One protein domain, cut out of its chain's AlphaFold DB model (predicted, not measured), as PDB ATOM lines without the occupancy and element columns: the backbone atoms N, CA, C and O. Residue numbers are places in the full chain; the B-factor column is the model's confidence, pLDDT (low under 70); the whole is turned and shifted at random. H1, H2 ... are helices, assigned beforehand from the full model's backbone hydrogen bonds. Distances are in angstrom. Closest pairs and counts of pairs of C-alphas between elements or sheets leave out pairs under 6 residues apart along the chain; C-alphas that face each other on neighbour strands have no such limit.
ATOM      1  N   GLY A  12     128.984  75.053 162.370       46.78
ATOM      2  CA  GLY A  12     128.972  74.601 163.774       46.78
ATOM      3  C   GLY A  12     129.947  75.343 164.703       46.78
ATOM      4  O   GLY A  12     129.571  75.802 165.786       46.78
ATOM      5  N   LEU A  13     131.208  75.497 164.279       51.50
ATOM      6  CA  LEU A  13     132.239  76.182 165.072       51.50
ATOM      7  C   LEU A  13     132.025  77.698 165.072       51.50
ATOM      8  O   LEU A  13     132.137  78.339 166.118       51.50
ATOM      9  N   THR A  14     131.626  78.253 163.926       62.69
ATOM     10  CA  THR A  14     131.338  79.682 163.791       62.69
ATOM     11  C   THR A  14     130.099  80.069 164.597       62.69
ATOM     12  O   THR A  14     130.155  81.034 165.354       62.69
ATOM     13  N   ALA A  15     129.015  79.285 164.550       67.25
ATOM     14  CA  ALA A  15     127.825  79.547 165.364       67.25
ATOM     15  C   ALA A  15     128.126  79.473 166.865       67.25
ATOM     16  O   ALA A  15     127.651  80.309 167.632       67.25
ATOM     17  N   THR A  16     128.966  78.526 167.291       72.88
ATOM     18  CA  THR A  16     129.395  78.411 168.693       72.88
ATOM     19  C   THR A  16     130.228  79.616 169.131       72.88
ATOM     20  O   THR A  16     129.991  80.173 170.207       72.88
ATOM     21  N   TRP A  17     131.177  80.060 168.303       77.69
ATOM     22  CA  TRP A  17     131.983  81.248 168.587       77.69
ATOM     23  C   TRP A  17     131.130  82.520 168.645       77.69
ATOM     24  O   TRP A  17     131.249  83.296 169.597       77.69
ATOM     25  N   ILE A  18     130.221  82.699 167.681       81.00
ATOM     26  CA  ILE A  18     129.269  83.815 167.638       81.00
ATOM     27  C   ILE A  18     128.411  83.806 168.908       81.00
ATOM     28  O   ILE A  18     128.379  84.797 169.639       81.00
ATOM     29  N   ARG A  19     127.788  82.666 169.232       84.62
ATOM     30  CA  ARG A  19     126.973  82.476 170.439       84.62
ATOM     31  C   ARG A  19     127.731  82.865 171.700       84.62
ATOM     32  O   ARG A  19     127.228  83.640 172.507       84.62
ATOM     33  N   ASN A  20     128.936  82.329 171.881       83.88
ATOM     34  CA  ASN A  20     129.729  82.564 173.085       83.88
ATOM     35  C   ASN A  20     130.198  84.018 173.182       83.88
ATOM     36  O   ASN A  20     130.236  84.571 174.280       83.88
ATOM     37  N   THR A  21     130.493  84.654 172.050       86.62
ATOM     38  CA  THR A  21     130.843  86.076 171.995       86.62
ATOM     39  C   THR A  21     129.664  86.946 172.424       86.62
ATOM     40  O   THR A  21     129.819  87.765 173.329       86.62
ATOM     41  N   PHE A  22     128.473  86.714 171.865       85.69
ATOM     42  CA  PHE A  22     127.259  87.432 172.263       85.69
ATOM     43  C   PHE A  22     126.886  87.178 173.724       85.69
ATOM     44  O   PHE A  22     126.641  88.125 174.468       85.69
ATOM     45  N   LEU A  23     126.895  85.920 174.175       86.75
ATOM     46  CA  LEU A  23     126.570  85.582 175.562       86.75
ATOM     47  C   LEU A  23     127.561  86.183 176.555       86.75
ATOM     48  O   LEU A  23     127.144  86.577 177.639       86.75
ATOM     49  N   ARG A  24     128.852  86.271 176.214       89.56
ATOM     50  CA  ARG A  24     129.850  86.930 177.065       89.56
ATOM     51  C   ARG A  24     129.510  88.406 177.254       89.56
ATOM     52  O   ARG A  24     129.332  88.834 178.388       89.56
ATOM     53  N   VAL A  25     129.325  89.139 176.155       88.94
ATOM     54  CA  VAL A  25     128.985  90.571 176.192       88.94
ATOM     55  C   VAL A  25     127.660  90.804 176.924       88.94
ATOM     56  O   VAL A  25     127.558  91.687 177.773       88.94
ATOM     57  N   LEU A  26     126.644  89.979 176.663       87.31
ATOM     58  CA  LEU A  26     125.340  90.112 177.310       87.31
ATOM     59  C   LEU A  26     125.362  89.728 178.792       87.31
ATOM     60  O   LEU A  26     124.603  90.305 179.560       87.31
ATOM     61  N   ARG A  27     126.207  88.791 179.234       88.19
ATOM     62  CA  ARG A  27     126.359  88.493 180.671       88.19
ATOM     63  C   ARG A  27     126.980  89.663 181.429       88.19
ATOM     64  O   ARG A  27     126.596  89.885 182.572       88.19
ATOM     65  N   GLU A  28     127.896  90.386 180.792       89.69
ATOM     66  CA  GLU A  28     128.545  91.569 181.362       89.69
ATOM     67  C   GLU A  28     127.592  92.776 181.394       89.69
ATOM     68  O   GLU A  28     127.452  93.416 182.432       89.69
ATOM     69  N   ALA A  29     126.893  93.063 180.289       88.12
ATOM     70  CA  ALA A  29     126.052  94.258 180.168       88.12
ATOM     71  C   ALA A  29     124.594  94.061 180.635       88.12
ATOM     72  O   ALA A  29     124.002  94.959 181.234       88.12
ATOM     73  N   HIS A  30     123.992  92.897 180.365       86.25
ATOM     74  CA  HIS A  30     122.556  92.630 180.543       86.25
ATOM     75  C   HIS A  30     122.263  91.176 180.994       86.25
ATOM     76  O   HIS A  30     121.617  90.401 180.274       86.25
ATOM     77  N   PRO A  31     122.670  90.771 182.214       85.31
ATOM     78  CA  PRO A  31     122.623  89.374 182.668       85.31
ATOM     79  C   PRO A  31     121.212  88.765 182.747       85.31
ATOM     80  O   PRO A  31     121.048  87.544 182.688       85.31
ATOM     81  N   ALA A  32     120.165  89.583 182.874       83.06
ATOM     82  CA  ALA A  32     118.780  89.112 182.809       83.06
ATOM     83  C   ALA A  32     118.367  88.688 181.389       83.06
ATOM     84  O   ALA A  32     117.641  87.709 181.241       83.06
ATOM     85  N   VAL A  33     118.858  89.385 180.360       82.06
ATOM     86  CA  VAL A  33     118.606  89.069 178.946       82.06
ATOM     87  C   VAL A  33     119.390  87.825 178.549       82.06
ATOM     88  O   VAL A  33     118.815  86.891 178.003       82.06
ATOM     89  N   ALA A  34     120.668  87.747 178.934       84.06
ATOM     90  CA  ALA A  34     121.526  86.597 178.638       84.06
ATOM     91  C   ALA A  34     120.962  85.254 179.142       84.06
ATOM     92  O   ALA A  34     121.215  84.219 178.534       84.06
ATOM     93  N   ARG A  35     120.202  85.263 180.249       82.19
ATOM     94  CA  ARG A  35     119.542  84.068 180.804       82.19
ATOM     95  C   ARG A  35     118.264  83.660 180.067       82.19
ATOM     96  O   ARG A  35     117.830  82.529 180.239       82.19
ATOM     97  N   LYS A  36     117.651  84.570 179.307       79.75
ATOM     98  CA  LYS A  36     116.385  84.341 178.593       79.75
ATOM     99  C   LYS A  36     116.575  83.892 177.145       79.75
ATOM    100  O   LYS A  36     115.622  83.396 176.556       79.75
ATOM    101  N   LEU A  37     117.764  84.083 176.570       81.06
ATOM    102  CA  LEU A  37     118.035  83.659 175.198       81.06
ATOM    103  C   LEU A  37     117.976  82.133 175.088       81.06
ATOM    104  O   LEU A  37     118.519  81.428 175.945       81.06
ATOM    105  N   SER A  38     117.346  81.632 174.021       77.31
ATOM    106  CA  SER A  38     117.314  80.196 173.738       77.31
ATOM    107  C   SER A  38     118.736  79.663 173.541       77.31
ATOM    108  O   SER A  38     119.662  80.391 173.177       77.31
ATOM    109  N   ALA A  39     118.955  78.367 173.768       72.31
ATOM    110  CA  ALA A  39     120.259  77.769 173.487       72.31
ATOM    111  C   ALA A  39     120.596  77.792 171.982       72.31
ATOM    112  O   ALA A  39     121.779  77.802 171.628       72.31
ATOM    113  N   THR A  40     119.562  77.854 171.141       72.31
ATOM    114  CA  THR A  40     119.570  77.701 169.683       72.31
ATOM    115  C   THR A  40     119.473  79.020 168.920       72.31
ATOM    116  O   THR A  40     119.534  78.986 167.698       72.31
ATOM    117  N   PHE A  41     119.415  80.179 169.591       77.88
ATOM    118  CA  PHE A  41     119.052  81.460 168.961       77.88
ATOM    119  C   PHE A  41     119.896  81.870 167.742       77.88
ATOM    120  O   PHE A  41     119.426  82.611 166.886       77.88
ATOM    121  N   ILE A  42     121.144  81.398 167.645       81.25
ATOM    122  CA  ILE A  42     121.993  81.626 166.464       81.25
ATOM    123  C   ILE A  42     121.458  80.901 165.224       81.25
ATOM    124  O   ILE A  42     121.558  81.422 164.118       81.25
ATOM    125  N   TYR A  43     120.899  79.708 165.410       72.12
ATOM    126  CA  TYR A  43     120.281  78.920 164.348       72.12
ATOM    127  C   TYR A  43     118.866  79.409 164.036       72.12
ATOM    128  O   TYR A  43     118.493  79.451 162.868       72.12
ATOM    129  N   ASP A  44     118.131  79.846 165.061       71.69
ATOM    130  CA  ASP A  44     116.775  80.396 164.929       71.69
ATOM    131  C   ASP A  44     116.770  81.729 164.155       71.69
ATOM    132  O   ASP A  44     115.804  82.078 163.478       71.69
ATOM    133  N   HIS A  45     117.877  82.474 164.225       76.44
ATOM    134  CA  HIS A  45     118.040  83.777 163.588       76.44
ATOM    135  C   HIS A  45     119.353  83.826 162.784       76.44
ATOM    136  O   HIS A  45     120.284  84.522 163.167       76.44
ATOM    137  N   PRO A  46     119.483  83.128 161.643       74.31
ATOM    138  CA  PRO A  46     120.775  82.901 160.978       74.31
ATOM    139  C   PRO A  46     121.308  84.105 160.177       74.31
ATOM    140  O   PRO A  46     122.294  83.989 159.448       74.31
ATOM    141  N   THR A  47     120.666  85.273 160.279       78.56
ATOM    142  CA  THR A  47     121.066  86.501 159.577       78.56
ATOM    143  C   THR A  47     121.476  87.583 160.568       78.56
ATOM    144  O   THR A  47     120.972  87.634 161.687       78.56
ATOM    145  N   ILE A  48     122.370  88.488 160.148       80.00
ATOM    146  CA  ILE A  48     122.819  89.612 160.989       80.00
ATOM    147  C   ILE A  48     121.616  90.444 161.453       80.00
ATOM    148  O   ILE A  48     121.511  90.746 162.639       80.00
ATOM    149  N   SER A  49     120.697  90.764 160.536       79.38
ATOM    150  CA  SER A  49     119.477  91.507 160.858       79.38
ATOM    151  C   SER A  49     118.579  90.728 161.819       79.38
ATOM    152  O   SER A  49     118.180  91.274 162.838       79.38
ATOM    153  N   GLY A  50     118.355  89.432 161.575       79.62
ATOM    154  CA  GLY A  50     117.543  88.592 162.461       79.62
ATOM    155  C   GLY A  50     118.106  88.491 163.882       79.62
ATOM    156  O   GLY A  50     117.347  88.583 164.844       79.62
ATOM    157  N   LEU A  51     119.431  88.361 164.035       81.81
ATOM    158  CA  LEU A  51     120.082  88.382 165.352       81.81
ATOM    159  C   LEU A  51     119.942  89.736 166.036       81.81
ATOM    160  O   LEU A  51     119.657  89.789 167.231       81.81
ATOM    161  N   ALA A  52     120.165  90.821 165.294       84.38
ATOM    162  CA  ALA A  52     120.062  92.173 165.826       84.38
ATOM    163  C   ALA A  52     118.637  92.468 166.313       84.38
ATOM    164  O   ALA A  52     118.470  92.967 167.427       84.38
ATOM    165  N   ASP A  53     117.625  92.094 165.530       82.88
ATOM    166  CA  ASP A  53     116.214  92.256 165.877       82.88
ATOM    167  C   ASP A  53     115.858  91.425 167.118       82.88
ATOM    168  O   ASP A  53     115.299  91.955 168.084       82.88
ATOM    169  N   TYR A  54     116.268  90.148 167.146       82.12
ATOM    170  CA  TYR A  54     116.034  89.238 168.271       82.12
ATOM    171  C   TYR A  54     116.631  89.740 169.588       82.12
ATOM    172  O   TYR A  54     115.950  89.788 170.620       82.12
ATOM    173  N   ILE A  55     117.899  90.157 169.561       83.31
ATOM    174  CA  ILE A  55     118.584  90.685 170.743       83.31
ATOM    175  C   ILE A  55     117.932  92.004 171.186       83.31
ATOM    176  O   ILE A  55     117.662  92.177 172.376       83.31
ATOM    177  N   SER A  56     117.615  92.905 170.251       84.19
ATOM    178  CA  SER A  56     117.041  94.226 170.554       84.19
ATOM    179  C   SER A  56     115.672  94.141 171.228       84.19
ATOM    180  O   SER A  56     115.404  94.857 172.199       84.19
ATOM    181  N   ALA A  57     114.798  93.238 170.782       80.19
ATOM    182  CA  ALA A  57     113.510  93.095 171.452       80.19
ATOM    183  C   ALA A  57     113.622  92.313 172.769       80.19
ATOM    184  O   ALA A  57     112.904  92.630 173.718       80.19
ATOM    185  N   SER A  58     114.565  91.366 172.868       80.19
ATOM    186  CA  SER A  58     114.872  90.681 174.131       80.19
ATOM    187  C   SER A  58     115.326  91.666 175.216       80.19
ATOM    188  O   SER A  58     115.002  91.485 176.391       80.19
ATOM    189  N   MET A  59     116.025  92.739 174.829       79.56
ATOM    190  CA  MET A  59     116.371  93.860 175.713       79.56
ATOM    191  C   MET A  59     115.167  94.742 176.064       79.56
ATOM    192  O   MET A  59     115.081  95.242 177.183       79.56
ATOM    193  N   SER A  60     114.226  94.901 175.135       78.88
ATOM    194  CA  SER A  60     113.028  95.738 175.306       78.88
ATOM    195  C   SER A  60     111.890  95.033 176.062       78.88
ATOM    196  O   SER A  60     110.853  95.638 176.318       78.88
ATOM    197  N   GLY A  61     112.054  93.750 176.414       64.94
ATOM    198  CA  GLY A  61     111.023  92.945 177.077       64.94
ATOM    199  C   GLY A  61     109.841  92.571 176.176       64.94
ATOM    200  O   GLY A  61     108.862  92.009 176.662       64.94
ATOM    201  N   ALA A  62     109.929  92.858 174.877       59.94
ATOM    202  CA  ALA A  62     108.933  92.456 173.902       59.94
ATOM    203  C   ALA A  62     109.137  90.974 173.558       59.94
ATOM    204  O   ALA A  62     110.237  90.550 173.202       59.94
ATOM    205  N   SER A  63     108.073  90.179 173.673       52.34
ATOM    206  CA  SER A  63     108.071  88.797 173.195       52.34
ATOM    207  C   SER A  63     108.113  88.824 171.671       52.34
ATOM    208  O   SER A  63     107.074  89.030 171.044       52.34
ATOM    209  N   ILE A  64     109.285  88.632 171.058       51.59
ATOM    210  CA  ILE A  64     109.296  88.342 169.622       51.59
ATOM    211  C   ILE A  64     108.821  86.911 169.450       51.59
ATOM    212  O   ILE A  64     109.413  85.977 169.992       51.59
ATOM    213  N   ALA A  65     107.743  86.751 168.691       49.22
ATOM    214  CA  ALA A  65     107.422  85.472 168.092       49.22
ATOM    215  C   ALA A  65     108.633  84.985 167.282       49.22
ATOM    216  O   ALA A  65     109.290  85.772 166.601       49.22
ATOM    217  N   PHE A  66     108.931  83.692 167.376       51.62
ATOM    218  CA  PHE A  66     109.903  83.004 166.529       51.62
ATOM    219  C   PHE A  66     109.750  83.489 165.070       51.62
ATOM    220  O   PHE A  66     108.643  83.485 164.522       51.62
ATOM    221  N   VAL A  67     110.826  84.033 164.488       50.81
ATOM    222  CA  VAL A  67     110.786  84.635 163.147       50.81
ATOM    223  C   VAL A  67     110.782  83.494 162.133       50.81
ATOM    224  O   VAL A  67     111.830  83.013 161.721       50.81
ATOM    225  N   GLY A  68     109.573  83.067 161.771       55.44
ATOM    226  CA  GLY A  68     109.284  81.963 160.854       55.44
ATOM    227  C   GLY A  68     108.596  80.827 161.595       55.44
ATOM    228  O   GLY A  68     109.078  80.392 162.617       55.44
TER     229      GLY A  68
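This is residues 12 to 68 of the 268 residues of the protein "NAD_binding_4 domain-containing protein" of Phellinidium pouzarii (UniProt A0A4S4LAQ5). Two longer helices, H1 and H4, run in roughly the same direction with a gap between them, and two short helices bridge the gap: H2 near the last residues of both and H3 nearer their first residues. From the end of H1 the chain turns back through H2, a loop and H3, then turns again into H4, after which residues 61 to 68 trail back on the side of H4 away from H1. The printed part has 57 residues with four named helices, in the order H1, H2, H3, H4, and no named strand, and its class is all helix. It is compact, with a radius of gyration of the C-alphas of 10.7 A and spans of 30 by 29 by 17 A.

H1, residues 12 to 29, touches H2, residues 31 to 34, with its residues 23 to 27 alone; the closest C-alphas are those of Leu 26 and Ala 34, 5.4 A apart. H1 touches H3, residues 41 to 44, with its residues 15 to 19 alone; the closest C-alphas are those of Ala 15 and Ile 42, 6.3 A apart. H2 and H3 are apart. H4, residues 48 to 60, touches no helix, but is near H2 and H3. H2 and H4 are close but not clearly touching, with the closest C-alphas, those of Val 33 and Met 59, 6.2 A apart. H3 and H4 are likewise close but not clearly touching, with the C-alphas of Ile 42 and Leu 51 closest at 7.1 A. H1 and H4 are apart, with no C-alpha of the one within 8 A of the other. In H1 and H4 every O i to N i+4 pair is within hydrogen-bond range; H2 and H3 are too short for such a pair, and in each the one O i to N i+3 pair is not within range.

H1 has 18 residues and measures 25.8 A from C-alpha 12 at (128.972, 74.601, 163.774) to C-alpha 29 at (126.052, 94.258, 180.168). H2 and H3 have 4 residues each. H4 has 13 residues and measures 18.4 A, ending with C-alpha 60 at (113.028, 95.738, 175.306).

The C-alphas of Leu 13 and Ala 62 are the two farthest apart, at 29.8 A. The printed part has no cut. The links H1 to H2 and H3 to H4 are tight, and the link H2 to H3, with 6 residues, is short. The mean pLDDT of the printed part is 76.0, and residues 12 to 15 and 61 to 68 are under 70.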